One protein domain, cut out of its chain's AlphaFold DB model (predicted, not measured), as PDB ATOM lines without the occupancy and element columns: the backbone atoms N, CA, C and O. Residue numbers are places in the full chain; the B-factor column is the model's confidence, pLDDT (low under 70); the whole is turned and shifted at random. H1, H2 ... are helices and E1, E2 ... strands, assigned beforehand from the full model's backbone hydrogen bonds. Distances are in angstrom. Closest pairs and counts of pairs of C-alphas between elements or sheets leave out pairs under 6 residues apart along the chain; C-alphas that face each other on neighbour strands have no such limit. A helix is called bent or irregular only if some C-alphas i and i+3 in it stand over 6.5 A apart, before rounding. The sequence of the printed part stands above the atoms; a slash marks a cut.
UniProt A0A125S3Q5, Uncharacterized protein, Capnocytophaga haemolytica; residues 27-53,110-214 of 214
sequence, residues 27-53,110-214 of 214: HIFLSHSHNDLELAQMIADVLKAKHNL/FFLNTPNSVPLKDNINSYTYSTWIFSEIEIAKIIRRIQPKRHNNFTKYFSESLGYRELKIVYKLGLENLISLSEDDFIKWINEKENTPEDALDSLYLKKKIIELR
ATOM      1  N   HIS A  27     -24.692 -31.537   2.127       94.38
ATOM      2  CA  HIS A  27     -25.145 -32.171   0.890       94.38
ATOM      3  C   HIS A  27     -25.495 -31.120  -0.165       94.38
ATOM      4  O   HIS A  27     -25.117 -31.270  -1.323       94.38
ATOM      5  N   ILE A  28     -26.164 -30.038   0.242       94.38
ATOM      6  CA  ILE A  28     -26.700 -29.013  -0.663       94.38
ATOM      7  C   ILE A  28     -26.132 -27.644  -0.288       94.38
ATOM      8  O   ILE A  28     -26.116 -27.293   0.890       94.38
ATOM      9  N   PHE A  29     -25.709 -26.860  -1.277       95.00
ATOM     10  CA  PHE A  29     -25.478 -25.419  -1.126       95.00
ATOM     11  C   PHE A  29     -26.763 -24.673  -1.493       95.00
ATOM     12  O   PHE A  29     -27.245 -24.840  -2.612       95.00
ATOM     13  N   LEU A  30     -27.325 -23.858  -0.598       95.56
ATOM     14  CA  LEU A  30     -28.550 -23.099  -0.878       95.56
ATOM     15  C   LEU A  30     -28.250 -21.610  -1.086       95.56
ATOM     16  O   LEU A  30     -28.180 -20.825  -0.141       95.56
ATOM     17  N   SER A  31     -28.113 -21.224  -2.354       94.50
ATOM     18  CA  SER A  31     -27.987 -19.826  -2.769       94.50
ATOM     19  C   SER A  31     -29.347 -19.125  -2.683       94.50
ATOM     20  O   SER A  31     -30.353 -19.616  -3.210       94.50
ATOM     21  N   HIS A  32     -29.387 -17.980  -2.007       93.69
ATOM     22  CA  HIS A  32     -30.606 -17.217  -1.745       93.69
ATOM     23  C   HIS A  32     -30.287 -15.733  -1.513       93.69
ATOM     24  O   HIS A  32     -29.146 -15.352  -1.255       93.69
ATOM     25  N   SER A  33     -31.299 -14.871  -1.605       92.12
ATOM     26  CA  SER A  33     -31.169 -13.489  -1.149       92.12
ATOM     27  C   SER A  33     -31.210 -13.433   0.370       92.12
ATOM     28  O   SER A  33     -31.967 -14.168   0.994       92.12
ATOM     29  N   HIS A  34     -30.493 -12.484   0.970       88.38
ATOM     30  CA  HIS A  34     -30.570 -12.240   2.414       88.38
ATOM     31  C   HIS A  34     -32.012 -11.980   2.894       88.38
ATOM     32  O   HIS A  34     -32.379 -12.356   4.002       88.38
ATOM     33  N   ASN A  35     -32.852 -11.395   2.033       89.94
ATOM     34  CA  ASN A  35     -34.266 -11.143   2.326       89.94
ATOM     35  C   ASN A  35     -35.142 -12.410   2.302       89.94
ATOM     36  O   ASN A  35     -36.297 -12.341   2.705       89.94
ATOM     37  N   ASP A  36     -34.615 -13.543   1.832       92.81
ATOM     38  CA  ASP A  36     -35.313 -14.833   1.776       92.81
ATOM     39  C   ASP A  36     -34.795 -15.811   2.842       92.81
ATOM     40  O   ASP A  36     -35.003 -17.018   2.724       92.81
ATOM     41  N   LEU A  37     -34.097 -15.315   3.870       92.81
ATOM     42  CA  LEU A  37     -33.449 -16.154   4.880       92.81
ATOM     43  C   LEU A  37     -34.426 -17.111   5.575       92.81
ATOM     44  O   LEU A  37     -34.122 -18.288   5.737       92.81
ATOM     45  N   GLU A  38     -35.610 -16.625   5.948       94.25
ATOM     46  CA  GLU A  38     -36.640 -17.447   6.594       94.25
ATOM     47  C   GLU A  38     -37.091 -18.596   5.680       94.25
ATOM     48  O   GLU A  38     -37.127 -19.751   6.100       94.25
ATOM     49  N   LEU A  39     -37.341 -18.310   4.398       94.00
ATOM     50  CA  LEU A  39     -37.706 -19.331   3.416       94.00
ATOM     51  C   LEU A  39     -36.573 -20.347   3.213       94.00
ATOM     52  O   LEU A  39     -36.822 -21.552   3.164       94.00
ATOM     53  N   ALA A  40     -35.326 -19.879   3.122       95.38
ATOM     54  CA  ALA A  40     -34.164 -20.750   2.994       95.38
ATOM     55  C   ALA A  40     -34.017 -21.687   4.204       95.38
ATOM     56  O   ALA A  40     -33.774 -22.883   4.033       95.38
ATOM     57  N   GLN A  41     -34.233 -21.167   5.416       95.12
ATOM     58  CA  GLN A  41     -34.231 -21.946   6.655       95.12
ATOM     59  C   GLN A  41     -35.352 -22.986   6.672       95.12
ATOM     60  O   GLN A  41     -35.079 -24.156   6.922       95.12
ATOM     61  N   MET A  42     -36.580 -22.604   6.311       95.62
ATOM     62  CA  MET A  42     -37.700 -23.545   6.224       95.62
ATOM     63  C   MET A  42     -37.416 -24.690   5.246       95.62
ATOM     64  O   MET A  42     -37.688 -25.851   5.553       95.62
ATOM     65  N   ILE A  43     -36.840 -24.390   4.078       95.50
ATOM     66  CA  ILE A  43     -36.452 -25.409   3.094       95.50
ATOM     67  C   ILE A  43     -35.392 -26.347   3.679       95.50
ATOM     68  O   ILE A  43     -35.525 -27.567   3.558       95.50
ATOM     69  N   ALA A  44     -34.370 -25.804   4.345       96.12
ATOM     70  CA  ALA A  44     -33.336 -26.601   5.001       96.12
ATOM     71  C   ALA A  44     -33.902 -27.501   6.110       96.12
ATOM     72  O   ALA A  44     -33.570 -28.686   6.160       96.12
ATOM     73  N   ASP A  45     -34.798 -26.979   6.945       96.50
ATOM     74  CA  ASP A  45     -35.432 -27.724   8.032       96.50
ATOM     75  C   ASP A  45     -36.299 -28.869   7.502       96.50
ATOM     76  O   ASP A  45     -36.234 -29.991   8.008       96.50
ATOM     77  N   VAL A  46     -37.071 -28.624   6.437       96.38
ATOM     78  CA  VAL A  46     -37.887 -29.662   5.792       96.38
ATOM     79  C   VAL A  46     -37.001 -30.744   5.169       96.38
ATOM     80  O   VAL A  46     -37.254 -31.931   5.384       96.38
ATOM     81  N   LEU A  47     -35.939 -30.366   4.450       96.31
ATOM     82  CA  LEU A  47     -34.975 -31.306   3.862       96.31
ATOM     83  C   LEU A  47     -34.277 -32.153   4.930       96.31
ATOM     84  O   LEU A  47     -34.122 -33.371   4.767       96.31
ATOM     85  N   LYS A  48     -33.925 -31.534   6.059       96.56
ATOM     86  CA  LYS A  48     -33.345 -32.230   7.204       96.56
ATOM     87  C   LYS A  48     -34.345 -33.191   7.843       96.56
ATOM     88  O   LYS A  48     -33.997 -34.340   8.099       96.56
ATOM     89  N   ALA A  49     -35.584 -32.762   8.066       96.12
ATOM     90  CA  ALA A  49     -36.610 -33.574   8.716       96.12
ATOM     91  C   ALA A  49     -37.068 -34.766   7.861       96.12
ATOM     92  O   ALA A  49     -37.368 -35.831   8.401       96.12
ATOM     93  N   LYS A  50     -37.143 -34.594   6.537       95.81
ATOM     94  CA  LYS A  50     -37.686 -35.601   5.612       95.81
ATOM     95  C   LYS A  50     -36.637 -36.580   5.102       95.81
ATOM     96  O   LYS A  50     -36.920 -37.770   5.013       95.81
ATOM     97  N   HIS A  51     -35.433 -36.091   4.809       96.00
ATOM     98  CA  HIS A  51     -34.390 -36.881   4.149       96.00
ATOM     99  C   HIS A  51     -33.036 -36.827   4.854       96.00
ATOM    100  O   HIS A  51     -32.060 -37.368   4.344       96.00
ATOM    101  N   ASN A  52     -32.945 -36.183   6.024       96.56
ATOM    102  CA  ASN A  52     -31.685 -35.995   6.747       96.56
ATOM    103  C   ASN A  52     -30.599 -35.287   5.903       96.56
ATOM    104  O   ASN A  52     -29.402 -35.472   6.121       96.56
ATOM    105  N   LEU A  53     -31.022 -34.440   4.958       96.44
ATOM    106  CA  LEU A  53     -30.138 -33.647   4.109       96.44
ATOM    107  C   LEU A  53     -29.658 -32.398   4.854       96.44
ATOM    108  O   LEU A  53     -30.427 -31.483   5.128       96.44
ATOM    109  N   PHE A 110     -28.690 -25.489  -4.920       93.38
ATOM    110  CA  PHE A 110     -30.059 -25.023  -5.068       93.38
ATOM    111  C   PHE A 110     -30.041 -23.500  -5.093       93.38
ATOM    112  O   PHE A 110     -29.321 -22.874  -4.315       93.38
ATOM    113  N   PHE A 111     -30.828 -22.904  -5.986       94.00
ATOM    114  CA  PHE A 111     -30.942 -21.457  -6.094       94.00
ATOM    115  C   PHE A 111     -32.395 -21.009  -5.926       94.00
ATOM    116  O   PHE A 111     -33.259 -21.333  -6.746       94.00
ATOM    117  N   LEU A 112     -32.661 -20.224  -4.881       92.19
ATOM    118  CA  LEU A 112     -33.965 -19.599  -4.664       92.19
ATOM    119  C   LEU A 112     -34.130 -18.393  -5.596       92.19
ATOM    120  O   LEU A 112     -33.712 -17.280  -5.283       92.19
ATOM    121  N   ASN A 113     -34.765 -18.603  -6.749       89.81
ATOM    122  CA  ASN A 113     -34.968 -17.608  -7.818       89.81
ATOM    123  C   ASN A 113     -36.191 -16.684  -7.562       89.81
ATOM    124  O   ASN A 113     -36.999 -16.355  -8.435       89.81
ATOM    125  N   THR A 114     -36.296 -16.217  -6.320       89.44
ATOM    126  CA  THR A 114     -37.301 -15.257  -5.841       89.44
ATOM    127  C   THR A 114     -37.119 -13.875  -6.494       89.44
ATOM    128  O   THR A 114     -36.060 -13.584  -7.066       89.44
ATOM    129  N   PRO A 115     -38.086 -12.951  -6.350       88.81
ATOM    130  CA  PRO A 115     -37.873 -11.558  -6.744       88.81
ATOM    131  C   PRO A 115     -36.771 -10.843  -5.953       88.81
ATOM    132  O   PRO A 115     -36.219  -9.858  -6.435       88.81
ATOM    133  N   ASN A 116     -36.426 -11.313  -4.752       88.75
ATOM    134  CA  ASN A 116     -35.326 -10.744  -3.978       88.75
ATOM    135  C   ASN A 116     -33.959 -11.164  -4.540       88.75
ATOM    136  O   ASN A 116     -33.006 -10.382  -4.477       88.75
ATOM    137  N   SER A 117     -33.863 -12.375  -5.098       89.50
ATOM    138  CA  SER A 117     -32.652 -12.915  -5.730       89.50
ATOM    139  C   SER A 117     -32.500 -12.476  -7.183       89.50
ATOM    140  O   SER A 117     -31.401 -12.102  -7.603       89.50
ATOM    141  N   VAL A 118     -33.597 -12.494  -7.949       89.69
ATOM    142  CA  VAL A 118     -33.651 -12.133  -9.377       89.69
ATOM    143  C   VAL A 118     -34.710 -11.049  -9.625       89.69
ATOM    144  O   VAL A 118     -35.765 -11.300 -10.216       89.69
ATOM    145  N   PRO A 119     -34.439  -9.824  -9.161       84.38
ATOM    146  CA  PRO A 119     -35.382  -8.711  -9.190       84.38
ATOM    147  C   PRO A 119     -35.678  -8.175 -10.587       84.38
ATOM    148  O   PRO A 119     -36.738  -7.582 -10.783       84.38
ATOM    149  N   LEU A 120     -34.779  -8.360 -11.560       83.75
ATOM    150  CA  LEU A 120     -35.034  -7.965 -12.943       83.75
ATOM    151  C   LEU A 120     -34.942  -9.157 -13.882       83.75
ATOM    152  O   LEU A 120     -34.001  -9.947 -13.826       83.75
ATOM    153  N   LYS A 121     -35.902  -9.231 -14.799       83.00
ATOM    154  CA  LYS A 121     -35.930 -10.193 -15.897       83.00
ATOM    155  C   LYS A 121     -36.354  -9.455 -17.165       83.00
ATOM    156  O   LYS A 121     -37.303  -8.673 -17.126       83.00
ATOM    157  N   ASP A 122     -35.635  -9.673 -18.261       81.50
ATOM    158  CA  ASP A 122     -36.112  -9.363 -19.610       81.50
ATOM    159  C   ASP A 122     -36.559 -10.668 -20.302       81.50
ATOM    160  O   ASP A 122     -36.578 -11.727 -19.676       81.50
ATOM    161  N   ASN A 123     -36.957 -10.610 -21.578       71.19
ATOM    162  CA  ASN A 123     -37.481 -11.780 -22.301       71.19
ATOM    163  C   ASN A 123     -36.501 -12.969 -22.373       71.19
ATOM    164  O   ASN A 123     -36.923 -14.076 -22.696       71.19
ATOM    165  N   ILE A 124     -35.204 -12.744 -22.139       73.06
ATOM    166  CA  ILE A 124     -34.141 -13.742 -22.323       73.06
ATOM    167  C   ILE A 124     -33.244 -13.840 -21.080       73.06
ATOM    168  O   ILE A 124     -32.709 -14.906 -20.784       73.06
ATOM    169  N   ASN A 125     -33.060 -12.746 -20.343       79.75
ATOM    170  CA  ASN A 125     -32.048 -12.618 -19.308       79.75
ATOM    171  C   ASN A 125     -32.665 -12.377 -17.934       79.75
ATOM    172  O   ASN A 125     -33.638 -11.647 -17.766       79.75
ATOM    173  N   SER A 126     -32.015 -12.955 -16.931       85.75
ATOM    174  CA  SER A 126     -32.272 -12.720 -15.515       85.75
ATOM    175  C   SER A 126     -31.136 -11.896 -14.928       85.75
ATOM    176  O   SER A 126     -29.986 -12.092 -15.317       85.75
ATOM    177  N   TYR A 127     -31.435 -11.003 -13.989       87.31
ATOM    178  CA  TYR A 127     -30.423 -10.185 -13.340       87.31
ATOM    179  C   TYR A 127     -30.597 -10.115 -11.825       87.31
ATOM    180  O   TYR A 127     -31.716 -10.021 -11.318       87.31
ATOM    181  N   THR A 128     -29.470 -10.095 -11.113       90.25
ATOM    182  CA  THR A 128     -29.400  -9.913  -9.660       90.25
ATOM    183  C   THR A 128     -28.717  -8.609  -9.280       90.25
ATOM    184  O   THR A 128     -27.887  -8.088 -10.018       90.25
ATOM    185  N   TYR A 129     -29.058  -8.088  -8.107       87.50
ATOM    186  CA  TYR A 129     -28.349  -6.981  -7.468       87.50
ATOM    187  C   TYR A 129     -27.300  -7.460  -6.462       87.50
ATOM    188  O   TYR A 129     -26.480  -6.671  -5.998       87.50
ATOM    189  N   SER A 130     -27.324  -8.748  -6.116       89.69
ATOM    190  CA  SER A 130     -26.389  -9.341  -5.173       89.69
ATOM    191  C   SER A 130     -25.124  -9.783  -5.899       89.69
ATOM    192  O   SER A 130     -25.154 -10.673  -6.750       89.69
ATOM    193  N   THR A 131     -23.994  -9.190  -5.522       88.75
ATOM    194  CA  THR A 131     -22.668  -9.627  -5.979       88.75
ATOM    195  C   THR A 131     -22.363 -11.062  -5.552       88.75
ATOM    196  O   THR A 131     -21.650 -11.764  -6.263       88.75
ATOM    197  N   TRP A 132     -22.926 -11.504  -4.422       90.56
ATOM    198  CA  TRP A 132     -22.747 -12.851  -3.881       90.56
ATOM    199  C   TRP A 132     -23.477 -13.888  -4.720       90.56
ATOM    200  O   TRP A 132     -22.830 -14.779  -5.257       90.56
ATOM    201  N   ILE A 133     -24.777 -13.686  -4.968       91.25
ATOM    202  CA  ILE A 133     -25.566 -14.568  -5.841       91.25
ATOM    203  C   ILE A 133     -24.934 -14.632  -7.230       91.25
ATOM    204  O   ILE A 133     -24.778 -15.714  -7.788       91.25
ATOM    205  N   PHE A 134     -24.531 -13.484  -7.790       92.12
ATOM    206  CA  PHE A 134     -23.827 -13.472  -9.070       92.12
ATOM    207  C   PHE A 134     -22.585 -14.369  -9.025       92.12
ATOM    208  O   PHE A 134     -22.440 -15.248  -9.872       92.12
ATOM    209  N   SER A 135     -21.724 -14.192  -8.019       91.12
ATOM    210  CA  SER A 135     -20.520 -15.006  -7.892       91.12
ATOM    211  C   SER A 135     -20.828 -16.493  -7.731       91.12
ATOM    212  O   SER A 135     -20.268 -17.289  -8.472       91.12
ATOM    213  N   GLU A 136     -21.753 -16.874  -6.849       92.56
ATOM    214  CA  GLU A 136     -22.123 -18.268  -6.582       92.56
ATOM    215  C   GLU A 136     -22.601 -18.974  -7.850       92.56
ATOM    216  O   GLU A 136     -22.161 -20.084  -8.155       92.56
ATOM    217  N   ILE A 137     -23.454 -18.306  -8.632       90.50
ATOM    218  CA  ILE A 137     -23.972 -18.842  -9.890       90.50
ATOM    219  C   ILE A 137     -22.865 -18.951 -10.947       90.50
ATOM    220  O   ILE A 137     -22.793 -19.967 -11.638       90.50
ATOM    221  N   GLU A 138     -21.979 -17.960 -11.081       89.19
ATOM    222  CA  GLU A 138     -20.858 -18.053 -12.028       89.19
ATOM    223  C   GLU A 138     -19.835 -19.124 -11.618       89.19
ATOM    224  O   GLU A 138     -19.363 -19.892 -12.461       89.19
ATOM    225  N   ILE A 139     -19.543 -19.248 -10.324       89.19
ATOM    226  CA  ILE A 139     -18.671 -20.290  -9.772       89.19
ATOM    227  C   ILE A 139     -19.262 -21.666 -10.062       89.19
ATOM    228  O   ILE A 139     -18.559 -22.530 -10.583       89.19
ATOM    229  N   ALA A 140     -20.557 -21.862  -9.809       85.94
ATOM    230  CA  ALA A 140     -21.249 -23.121 -10.070       85.94
ATOM    231  C   ALA A 140     -21.153 -23.566 -11.544       85.94
ATOM    232  O   ALA A 140     -21.182 -24.765 -11.839       85.94
ATOM    233  N   LYS A 141     -20.997 -22.634 -12.493       81.25
ATOM    234  CA  LYS A 141     -20.771 -22.976 -13.908       81.25
ATOM    235  C   LYS A 141     -19.353 -23.453 -14.196       81.25
ATOM    236  O   LYS A 141     -19.182 -24.329 -15.046       81.25
ATOM    237  N   ILE A 142     -18.361 -22.824 -13.568       80.19
ATOM    238  CA  ILE A 142     -16.938 -22.980 -13.902       80.19
ATOM    239  C   ILE A 142     -16.299 -24.101 -13.080       80.19
ATOM    240  O   ILE A 142     -15.413 -24.802 -13.573       80.19
ATOM    241  N   ILE A 143     -16.730 -24.269 -11.829       80.81
ATOM    242  CA  ILE A 143     -16.151 -25.249 -10.922       80.81
ATOM    243  C   ILE A 143     -16.389 -26.665 -11.440       80.81
ATOM    244  O   ILE A 143     -17.400 -26.974 -12.081       80.81
ATOM    245  N   ARG A 144     -15.405 -27.537 -11.195       68.75
ATOM    246  CA  ARG A 144     -15.475 -28.926 -11.643       68.75
ATOM    247  C   ARG A 144     -16.741 -29.569 -11.088       68.75
ATOM    248  O   ARG A 144     -17.075 -29.444  -9.913       68.75
ATOM    249  N   ARG A 145     -17.424 -30.308 -11.944       66.12
ATOM    250  CA  ARG A 145     -18.653 -30.993 -11.569       66.12
ATOM    251  C   ARG A 145     -18.290 -32.289 -10.861       66.12
ATOM    252  O   ARG A 145     -17.782 -33.211 -11.500       66.12
ATOM    253  N   ILE A 146     -18.525 -32.360  -9.554       61.50
ATOM    254  CA  ILE A 146     -18.355 -33.606  -8.809       61.50
ATOM    255  C   ILE A 146     -19.595 -34.457  -9.049       61.50
ATOM    256  O   ILE A 146     -20.660 -34.199  -8.503       61.50
ATOM    257  N   GLN A 147     -19.466 -35.463  -9.911       62.16
ATOM    258  CA  GLN A 147     -20.499 -36.484 -10.033       62.16
ATOM    259  C   GLN A 147     -20.435 -37.384  -8.795       62.16
ATOM    260  O   GLN A 147     -19.337 -37.841  -8.440       62.16
ATOM    261  N   PRO A 148     -21.571 -37.669  -8.131       63.12
ATOM    262  CA  PRO A 148     -21.605 -38.708  -7.117       63.12
ATOM    263  C   PRO A 148     -21.068 -39.987  -7.746       63.12
ATOM    264  O   PRO A 148     -21.553 -40.402  -8.793       63.12
ATOM    265  N   LYS A 149     -20.088 -40.647  -7.113       65.69
ATOM    266  CA  LYS A 149     -19.462 -41.883  -7.644       65.69
ATOM    267  C   LYS A 149     -20.470 -42.998  -7.974       65.69
ATOM    268  O   LYS A 149     -20.121 -43.981  -8.618       65.69
ATOM    269  N   ARG A 150     -21.698 -42.849  -7.479       75.81
ATOM    270  CA  ARG A 150     -22.857 -43.719  -7.676       75.81
ATOM    271  C   ARG A 150     -23.390 -43.668  -9.114       75.81
ATOM    272  O   ARG A 150     -23.877 -44.685  -9.602       75.81
ATOM    273  N   HIS A 151     -23.214 -42.542  -9.811       62.19
ATOM    274  CA  HIS A 151     -23.722 -42.308 -11.164       62.19
ATOM    275  C   HIS A 151     -22.592 -42.023 -12.145       62.19
ATOM    276  O   HIS A 151     -21.763 -41.147 -11.920       62.19
ATOM    277  N   ASN A 152     -22.594 -42.748 -13.265       51.28
ATOM    278  CA  ASN A 152     -21.826 -42.373 -14.446       51.28
ATOM    279  C   ASN A 152     -22.788 -41.600 -15.354       51.28
ATOM    280  O   ASN A 152     -23.590 -42.241 -16.028       51.28
ATOM    281  N   ASN A 153     -22.679 -40.263 -15.341       43.88
ATOM    282  CA  ASN A 153     -23.282 -39.262 -16.242       43.88
ATOM    283  C   ASN A 153     -24.256 -38.247 -15.586       43.88
ATOM    284  O   ASN A 153     -25.333 -38.598 -15.127       43.88
ATOM    285  N   PHE A 154     -23.851 -36.969 -15.706       45.84
ATOM    286  CA  PHE A 154     -24.565 -35.679 -15.573       45.84
ATOM    287  C   PHE A 154     -24.914 -35.131 -14.167       45.84
ATOM    288  O   PHE A 154     -25.528 -35.788 -13.344       45.84
ATOM    289  N   THR A 155     -24.573 -33.849 -13.938       44.78
ATOM    290  CA  THR A 155     -25.006 -33.003 -12.799       44.78
ATOM    291  C   THR A 155     -25.411 -31.603 -13.293       44.78
ATOM    292  O   THR A 155     -24.711 -31.029 -14.140       44.78
ATOM    293  N   LYS A 156     -26.550 -31.073 -12.803       53.84
ATOM    294  CA  LYS A 156     -27.127 -29.740 -13.112       53.84
ATOM    295  C   LYS A 156     -28.054 -29.244 -11.966       53.84
ATOM    296  O   LYS A 156     -28.576 -30.064 -11.220       53.84
ATOM    297  N   TYR A 157     -28.227 -27.922 -11.849       57.97
ATOM    298  CA  TYR A 157     -28.742 -27.168 -10.672       57.97
ATOM    299  C   TYR A 157     -30.259 -26.843 -10.715       57.97
ATOM    300  O   TYR A 157     -30.867 -27.233 -11.688       57.97
ATOM    301  N   PHE A 158     -30.895 -26.144  -9.747       49.78
ATOM    302  CA  PHE A 158     -32.376 -25.932  -9.692       49.78
ATOM    303  C   PHE A 158     -32.888 -24.456  -9.524       49.78
ATOM    304  O   PHE A 158     -32.205 -23.701  -8.838       49.78
ATOM    305  N   SER A 159     -34.058 -24.027 -10.088       47.00
ATOM    306  CA  SER A 159     -34.695 -22.673  -9.868       47.00
ATOM    307  C   SER A 159     -36.250 -22.517 -10.092       47.00
ATOM    308  O   SER A 159     -36.801 -23.268 -10.907       47.00
ATOM    309  N   GLU A 160     -36.925 -21.511  -9.459       37.34
ATOM    310  CA  GLU A 160     -38.389 -21.124  -9.519       37.34
ATOM    311  C   GLU A 160     -38.690 -19.589  -9.305       37.34
ATOM    312  O   GLU A 160     -37.840 -18.935  -8.722       37.34
ATOM    313  N   SER A 161     -39.835 -18.975  -9.734       37.84
ATOM    314  CA  SER A 161     -40.041 -17.485  -9.848       37.84
ATOM    315  C   SER A 161     -41.361 -16.816  -9.351       37.84
ATOM    316  O   SER A 161     -42.426 -17.315  -9.697       37.84
ATOM    317  N   LEU A 162     -41.302 -15.586  -8.770       41.66
ATOM    318  CA  LEU A 162     -42.404 -14.586  -8.539       41.66
ATOM    319  C   LEU A 162     -41.849 -13.114  -8.539       41.66
ATOM    320  O   LEU A 162     -40.634 -12.965  -8.593       41.66
ATOM    321  N   GLY A 163     -42.647 -12.016  -8.537       37.81
ATOM    322  CA  GLY A 163     -42.162 -10.637  -8.875       37.81
ATOM    323  C   GLY A 163     -42.715  -9.423  -8.078       37.81
ATOM    324  O   GLY A 163     -43.918  -9.405  -7.889       37.81
ATOM    325  N   TYR A 164     -41.889  -8.399  -7.720       38.06
ATOM    326  CA  TYR A 164     -42.225  -6.961  -7.409       38.06
ATOM    327  C   TYR A 164     -40.955  -6.032  -7.415       38.06
ATOM    328  O   TYR A 164     -39.839  -6.543  -7.410       38.06
ATOM    329  N   ARG A 165     -41.095  -4.682  -7.494       38.50
ATOM    330  CA  ARG A 165     -40.085  -3.691  -8.001       38.50
ATOM    331  C   ARG A 165     -39.511  -2.664  -6.987       38.50
ATOM    332  O   ARG A 165     -40.284  -2.145  -6.197       38.50
ATOM    333  N   GLU A 166     -38.228  -2.266  -7.165       35.09
ATOM    334  CA  GLU A 166     -37.584  -0.946  -6.849       35.09
ATOM    335  C   GLU A 166     -36.126  -0.844  -7.438       35.09
ATOM    336  O   GLU A 166     -35.576  -1.862  -7.859       35.09
ATOM    337  N   LEU A 167     -35.500   0.353  -7.516       38.78
ATOM    338  CA  LEU A 167     -34.336   0.736  -8.382       38.78
ATOM    339  C   LEU A 167     -32.907   0.382  -7.863       38.78
ATOM    340  O   LEU A 167     -32.530   0.861  -6.797       38.78
ATOM    341  N   LYS A 168     -32.070  -0.365  -8.628       45.66
ATOM    342  CA  LYS A 168     -30.721  -0.884  -8.222       45.66
ATOM    343  C   LYS A 168     -29.781  -1.234  -9.443       45.66
ATOM    344  O   LYS A 168     -30.251  -1.206 -10.583       45.66
ATOM    345  N   ILE A 169     -28.480  -1.573  -9.230       57.88
ATOM    346  CA  ILE A 169     -27.431  -1.937 -10.252       57.88
ATOM    347  C   ILE A 169     -27.330  -3.449 -10.510       57.88
ATOM    348  O   ILE A 169     -26.995  -4.189  -9.593       57.88
ATOM    349  N   VAL A 170     -27.496  -3.885 -11.763       69.56
ATOM    350  CA  VAL A 170     -27.774  -5.280 -12.166       69.56
ATOM    351  C   VAL A 170     -26.550  -6.092 -12.624       69.56
ATOM    352  O   VAL A 170     -25.701  -5.581 -13.350       69.56
ATOM    353  N   TYR A 171     -26.530  -7.393 -12.324       73.00
ATOM    354  CA  TYR A 171     -25.630  -8.404 -12.895       73.00
ATOM    355  C   TYR A 171     -26.437  -9.455 -13.650       73.00
ATOM    356  O   TYR A 171     -27.367 -10.020 -13.082       73.00
ATOM    357  N   LYS A 172     -26.084  -9.747 -14.906       73.12
ATOM    358  CA  LYS A 172     -26.733 -10.813 -15.682       73.12
ATOM    359  C   LYS A 172     -26.377 -12.181 -15.094       73.12
ATOM    360  O   LYS A 172     -25.202 -12.486 -14.931       73.12
ATOM    361  N   LEU A 173     -27.386 -13.007 -14.839       71.06
ATOM    362  CA  LEU A 173     -27.244 -14.400 -14.426       71.06
ATOM    363  C   LEU A 173     -27.374 -15.315 -15.643       71.06
ATOM    364  O   LEU A 173     -28.355 -15.227 -16.385       71.06
ATOM    365  N   GLY A 174     -26.416 -16.221 -15.823       67.62
ATOM    366  CA  GLY A 174     -26.569 -17.306 -16.794       67.62
ATOM    367  C   GLY A 174     -27.264 -18.509 -16.169       67.62
ATOM    368  O   GLY A 174     -26.618 -19.431 -15.671       67.62
ATOM    369  N   LEU A 175     -28.595 -18.485 -16.147       71.56
ATOM    370  CA  LEU A 175     -29.386 -19.553 -15.537       71.56
ATOM    371  C   LEU A 175     -29.570 -20.775 -16.455       71.56
ATOM    372  O   LEU A 175     -30.115 -21.782 -16.023       71.56
ATOM    373  N   GLU A 176     -29.085 -20.728 -17.699       66.38
ATOM    374  CA  GLU A 176     -29.254 -21.771 -18.721       66.38
ATOM    375  C   GLU A 176     -28.728 -23.162 -18.324       66.38
ATOM    376  O   GLU A 176     -29.151 -24.174 -18.883       66.38
ATOM    377  N   ASN A 177     -27.812 -23.227 -17.354       69.00
ATOM    378  CA  ASN A 177     -27.249 -24.478 -16.842       69.00
ATOM    379  C   ASN A 177     -27.969 -25.004 -15.584       69.00
ATOM    380  O   ASN A 177     -27.629 -26.091 -15.103       69.00
ATOM    381  N   LEU A 178     -28.950 -24.260 -15.059       78.75
ATOM    382  CA  LEU A 178     -29.845 -24.703 -13.995       78.75
ATOM    383  C   LEU A 178     -31.102 -25.342 -14.609       78.75
ATOM    384  O   LEU A 178     -31.758 -24.791 -15.487       78.75
ATOM    385  N   ILE A 179     -31.439 -26.528 -14.132       83.44
ATOM    386  CA  ILE A 179     -32.741 -27.179 -14.271       83.44
ATOM    387  C   ILE A 179     -33.768 -26.399 -13.441       83.44
ATOM    388  O   ILE A 179     -33.432 -25.669 -12.519       83.44
ATOM    389  N   SER A 180     -35.050 -26.487 -13.767       84.50
ATOM    390  CA  SER A 180     -36.091 -25.907 -12.918       84.50
ATOM    391  C   SER A 180     -36.622 -26.951 -11.936       84.50
ATOM    392  O   SER A 180     -36.886 -28.096 -12.318       84.50
ATOM    393  N   LEU A 181     -36.786 -26.557 -10.675       87.38
ATOM    394  CA  LEU A 181     -37.503 -27.309  -9.646       87.38
ATOM    395  C   LEU A 181     -38.619 -26.404  -9.150       87.38
ATOM    396  O   LEU A 181     -38.348 -25.498  -8.374       87.38
ATOM    397  N   SER A 182     -39.826 -26.610  -9.669       88.12
ATOM    398  CA  SER A 182     -41.006 -25.906  -9.182       88.12
ATOM    399  C   SER A 182     -41.400 -26.398  -7.794       88.12
ATOM    400  O   SER A 182     -41.040 -27.510  -7.395       88.12
ATOM    401  N   GLU A 183     -42.214 -25.605  -7.115       86.69
ATOM    402  CA  GLU A 183     -42.816 -25.883  -5.822       86.69
ATOM    403  C   GLU A 183     -43.565 -27.215  -5.865       86.69
ATOM    404  O   GLU A 183     -43.327 -28.087  -5.036       86.69
ATOM    405  N   ASP A 184     -44.385 -27.436  -6.896       87.75
ATOM    406  CA  ASP A 184     -45.109 -28.695  -7.082       87.75
ATOM    407  C   ASP A 184     -44.175 -29.905  -7.184       87.75
ATOM    408  O   ASP A 184     -44.455 -30.966  -6.623       87.75
ATOM    409  N   ASP A 185     -43.072 -29.775  -7.922       89.25
ATOM    410  CA  ASP A 185     -42.117 -30.868  -8.090       89.25
ATOM    411  C   ASP A 185     -41.307 -31.095  -6.809       89.25
ATOM    412  O   ASP A 185     -41.050 -32.246  -6.450       89.25
ATOM    413  N   PHE A 186     -40.962 -30.020  -6.097       91.00
ATOM    414  CA  PHE A 186     -40.318 -30.078  -4.788       91.00
ATOM    415  C   PHE A 186     -41.226 -30.763  -3.763       91.00
ATOM    416  O   PHE A 186     -40.797 -31.718  -3.124       91.00
ATOM    417  N   ILE A 187     -42.492 -30.349  -3.654       90.94
ATOM    418  CA  ILE A 187     -43.484 -30.920  -2.731       90.94
ATOM    419  C   ILE A 187     -43.765 -32.390  -3.059       90.94
ATOM    420  O   ILE A 187     -43.947 -33.205  -2.150       90.94
ATOM    421  N   LYS A 188     -43.803 -32.765  -4.341       92.62
ATOM    422  CA  LYS A 188     -43.948 -34.175  -4.727       92.62
ATOM    423  C   LYS A 188     -42.742 -34.991  -4.286       92.62
ATOM    424  O   LYS A 188     -42.930 -36.033  -3.673       92.62
ATOM    425  N   TRP A 189     -41.535 -34.516  -4.578       94.12
ATOM    426  CA  TRP A 189     -40.294 -35.210  -4.240       94.12
ATOM    427  C   TRP A 189     -40.076 -35.332  -2.724       94.12
ATOM    428  O   TRP A 189     -39.854 -36.427  -2.224       94.12
ATOM    429  N   ILE A 190     -40.232 -34.239  -1.975       93.25
ATOM    430  CA  ILE A 190     -39.932 -34.170  -0.534       93.25
ATOM    431  C   ILE A 190     -40.831 -35.065   0.335       93.25
ATOM    432  O   ILE A 190     -40.561 -35.299   1.515       93.25
ATOM    433  N   ASN A 191     -41.956 -35.525  -0.218       92.75
ATOM    434  CA  ASN A 191     -42.891 -36.421   0.454       92.75
ATOM    435  C   ASN A 191     -42.658 -37.900   0.122       92.75
ATOM    436  O   ASN A 191     -43.379 -38.759   0.640       92.75
ATOM    437  N   GLU A 192     -41.662 -38.213  -0.705       90.81
ATOM    438  CA  GLU A 192     -41.273 -39.589  -0.985       90.81
ATOM    439  C   GLU A 192     -40.481 -40.192   0.171       90.81
ATOM    440  O   GLU A 192     -39.937 -39.501   1.032       90.81
ATOM    441  N   LYS A 193     -40.482 -41.522   0.239       89.00
ATOM    442  CA  LYS A 193     -39.749 -42.249   1.271       89.00
ATOM    443  C   LYS A 193     -38.439 -42.727   0.691       89.00
ATOM    444  O   LYS A 193     -38.441 -43.556  -0.208       89.00
ATOM    445  N   GLU A 194     -37.357 -42.246   1.279       91.38
ATOM    446  CA  GLU A 194     -35.996 -42.540   0.854       91.38
ATOM    447  C   GLU A 194     -35.201 -43.032   2.059       91.38
ATOM    448  O   GLU A 194     -35.436 -42.596   3.190       91.38
ATOM    449  N   ASN A 195     -34.297 -43.982   1.835       88.00
ATOM    450  CA  ASN A 195     -33.590 -44.649   2.929       88.00
ATOM    451  C   ASN A 195     -32.386 -43.841   3.423       88.00
ATOM    452  O   ASN A 195     -32.026 -43.927   4.598       88.00
ATOM    453  N   THR A 196     -31.754 -43.071   2.534       92.88
ATOM    454  CA  THR A 196     -30.557 -42.274   2.829       92.88
ATOM    455  C   THR A 196     -30.678 -40.866   2.224       92.88
ATOM    456  O   THR A 196     -31.447 -40.679   1.275       92.88
ATOM    457  N   PRO A 197     -29.931 -39.866   2.740       92.50
ATOM    458  CA  PRO A 197     -29.887 -38.531   2.138       92.50
ATOM    459  C   PRO A 197     -29.473 -38.583   0.670       92.50
ATOM    460  O   PRO A 197     -30.052 -37.903  -0.176       92.50
ATOM    461  N   GLU A 198     -28.493 -39.428   0.360       92.25
ATOM    462  CA  GLU A 198     -28.049 -39.632  -1.001       92.25
ATOM    463  C   GLU A 198     -29.189 -40.222  -1.857       92.25
ATOM    464  O   GLU A 198     -29.485 -39.684  -2.923       92.25
ATOM    465  N   ASP A 199     -29.894 -41.270  -1.426       91.31
ATOM    466  CA  ASP A 199     -31.032 -41.832  -2.191       91.31
ATOM    467  C   ASP A 199     -32.118 -40.784  -2.491       91.31
ATOM    468  O   ASP A 199     -32.657 -40.748  -3.598       91.31
ATOM    469  N   ALA A 200     -32.353 -39.852  -1.563       93.31
ATOM    470  CA  ALA A 200     -33.269 -38.745  -1.802       93.31
ATOM    471  C   ALA A 200     -32.823 -37.827  -2.942       93.31
ATOM    472  O   ALA A 200     -33.643 -37.462  -3.788       93.31
ATOM    473  N   LEU A 201     -31.536 -37.486  -3.014       92.06
ATOM    474  CA  LEU A 201     -31.001 -36.710  -4.133       92.06
ATOM    475  C   LEU A 201     -31.102 -37.479  -5.456       92.06
ATOM    476  O   LEU A 201     -31.484 -36.897  -6.468       92.06
ATOM    477  N   ASP A 202     -30.869 -38.790  -5.450       90.38
ATOM    478  CA  ASP A 202     -31.020 -39.613  -6.656       90.38
ATOM    479  C   ASP A 202     -32.446 -39.644  -7.178       90.38
ATOM    480  O   ASP A 202     -32.666 -39.517  -8.383       90.38
ATOM    481  N   SER A 203     -33.423 -39.779  -6.284       91.06
ATOM    482  CA  SER A 203     -34.832 -39.734  -6.663       91.06
ATOM    483  C   SER A 203     -35.200 -38.391  -7.303       91.06
ATOM    484  O   SER A 203     -35.847 -38.351  -8.359       91.06
ATOM    485  N   LEU A 204     -34.691 -37.278  -6.754       91.25
ATOM    486  CA  LEU A 204     -34.838 -35.959  -7.375       91.25
ATOM    487  C   LEU A 204     -34.229 -35.930  -8.779       91.25
ATOM    488  O   LEU A 204     -34.859 -35.459  -9.733       91.25
ATOM    489  N   TYR A 205     -33.009 -36.447  -8.918       88.19
ATOM    490  CA  TYR A 205     -32.288 -36.475 -10.183       88.19
ATOM    491  C   TYR A 205     -33.013 -37.324 -11.233       88.19
ATOM    492  O   TYR A 205     -33.124 -36.900 -12.385       88.19
ATOM    493  N   LEU A 206     -33.578 -38.469 -10.850       86.50
ATOM    494  CA  LEU A 206     -34.387 -39.328 -11.719       86.50
ATOM    495  C   LEU A 206     -35.644 -38.612 -12.217       86.50
ATOM    496  O   LEU A 206     -35.913 -38.583 -13.421       86.50
ATOM    497  N   LYS A 207     -36.392 -37.963 -11.318       86.44
ATOM    498  CA  LYS A 207     -37.601 -37.198 -11.682       86.44
ATOM    499  C   LYS A 207     -37.312 -36.083 -12.666       86.44
ATOM    500  O   LYS A 207     -38.102 -35.813 -13.571       86.44
ATOM    501  N   LYS A 208     -36.163 -35.441 -12.488       84.94
ATOM    502  CA  LYS A 208     -35.699 -34.338 -13.324       84.94
ATOM    503  C   LYS A 208     -34.927 -34.811 -14.552       84.94
ATOM    504  O   LYS A 208     -34.424 -33.975 -15.299       84.94
ATOM    505  N   LYS A 209     -34.896 -36.132 -14.792       82.38
ATOM    506  CA  LYS A 209     -34.238 -36.791 -15.930       82.38
ATOM    507  C   LYS A 209     -32.775 -36.365 -16.072       82.38
ATOM    508  O   LYS A 209     -32.277 -36.137 -17.171       82.38
ATOM    509  N   ILE A 210     -32.121 -36.191 -14.929       74.81
ATOM    510  CA  ILE A 210     -30.699 -35.862 -14.821       74.81
ATOM    511  C   ILE A 210     -29.879 -37.139 -14.958       74.81
ATOM    512  O   ILE A 210     -28.865 -37.142 -15.648       74.81
ATOM    513  N   ILE A 211     -30.362 -38.209 -14.329       71.38
ATOM    514  CA  ILE A 211     -29.801 -39.556 -14.377       71.38
ATOM    515  C   ILE A 211     -30.870 -40.532 -14.889       71.38
ATOM    516  O   ILE A 211     -32.066 -40.238 -14.827       71.38
ATOM    517  N   GLU A 212     -30.441 -41.688 -15.391       69.31
ATOM    518  CA  GLU A 212     -31.315 -42.782 -15.829       69.31
ATOM    519  C   GLU A 212     -31.199 -43.968 -14.860       69.31
ATOM    520  O   GLU A 212     -30.129 -44.215 -14.296       69.31
ATOM    521  N   LEU A 213     -32.299 -44.706 -14.662       59.09
ATOM    522  CA  LEU A 213     -32.263 -45.986 -13.948       59.09
ATOM    523  C   LEU A 213     -31.424 -46.977 -14.765       59.09
ATOM    524  O   LEU A 213     -31.608 -47.082 -15.977       59.09
ATOM    525  N   ARG A 214     -30.508 -47.684 -14.098       53.84
ATOM    526  CA  ARG A 214     -29.774 -48.804 -14.701       53.84
ATOM    527  C   ARG A 214     -30.675 -50.007 -14.937       53.84
ATOM    528  O   ARG A 214     -31.565 -50.238 -14.088       53.84
TER     529      ARG A 214
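Overview. This is residues 27 to 53 and 110 to 214 of the 214 residues of an uncharacterized protein of Capnocytophaga haemolytica (UniProt A0A125S3Q5). The long helix H1 runs along one side of an elongated body; strands E3 and E5 pair near its middle, E2 and E4 pair toward one end with H2 packed on E4, and H3 and H4 lie toward the other end. The printed part has 132 residues, in the order E1 H1 E2 H2 E3 E4 E5 H3 H4, four named helices and five named strands; the class is mixed, with under half of the residues in named elements. E2 and E4 are antiparallel, E3 and E5 parallel. The whole is compact, radius of gyration of the C-alphas 15.4 A, spanning 48 by 29 by 23 A.

Arrangement. Start at E1, residues 28 to 31; its residues 30 to 31 pair, parallel, with residues 110 to 111. H1, residues 34 to 51, only just touches H3, residues 183 to 190, with 3 pairs of C-alphas within 8 A, the closest Lys 50 and Ile 190 at 6.7 A. Between E2, residues 126 to 128, and E4, residues 171 to 173, find N 171 and O 128 at 2.8 A. The closest C-alphas of H2, residues 131 to 142, and E4 are Phe 134 and Leu 173, 6.4 A apart. Between E3, residues 157 to 159, and E5, residues 178 to 180, N 179 and O 157 are 2.6 A apart. H4, residues 197 to 207, is close to but not clearly touching H3, Trp 189 and Leu 204 having the closest C-alphas at 6.3 A. Every O i to N i+4 pair is within hydrogen-bond range in H2, H3 and H4, and 12 of 14 in H1.

Along the chain. Find C-alpha 28 at (-26.700, -29.013, -0.663), where E1 begins. H1 runs 25.0 A, irregular with C-alphas 35 and 38 8.0 A apart, H2 16.6 A, and H4 15.9 A to C-alpha 207 at (-37.601, -37.198, -11.682).

Size, cuts and confidence. Residues 54 to 109 are not printed, and C-alphas 53 and 110 are 12.6 A apart across the cut. The links H2 to E3 and E3 to E4 are long. The pLDDT is under 70 in 32 residues, among them 151 to 170.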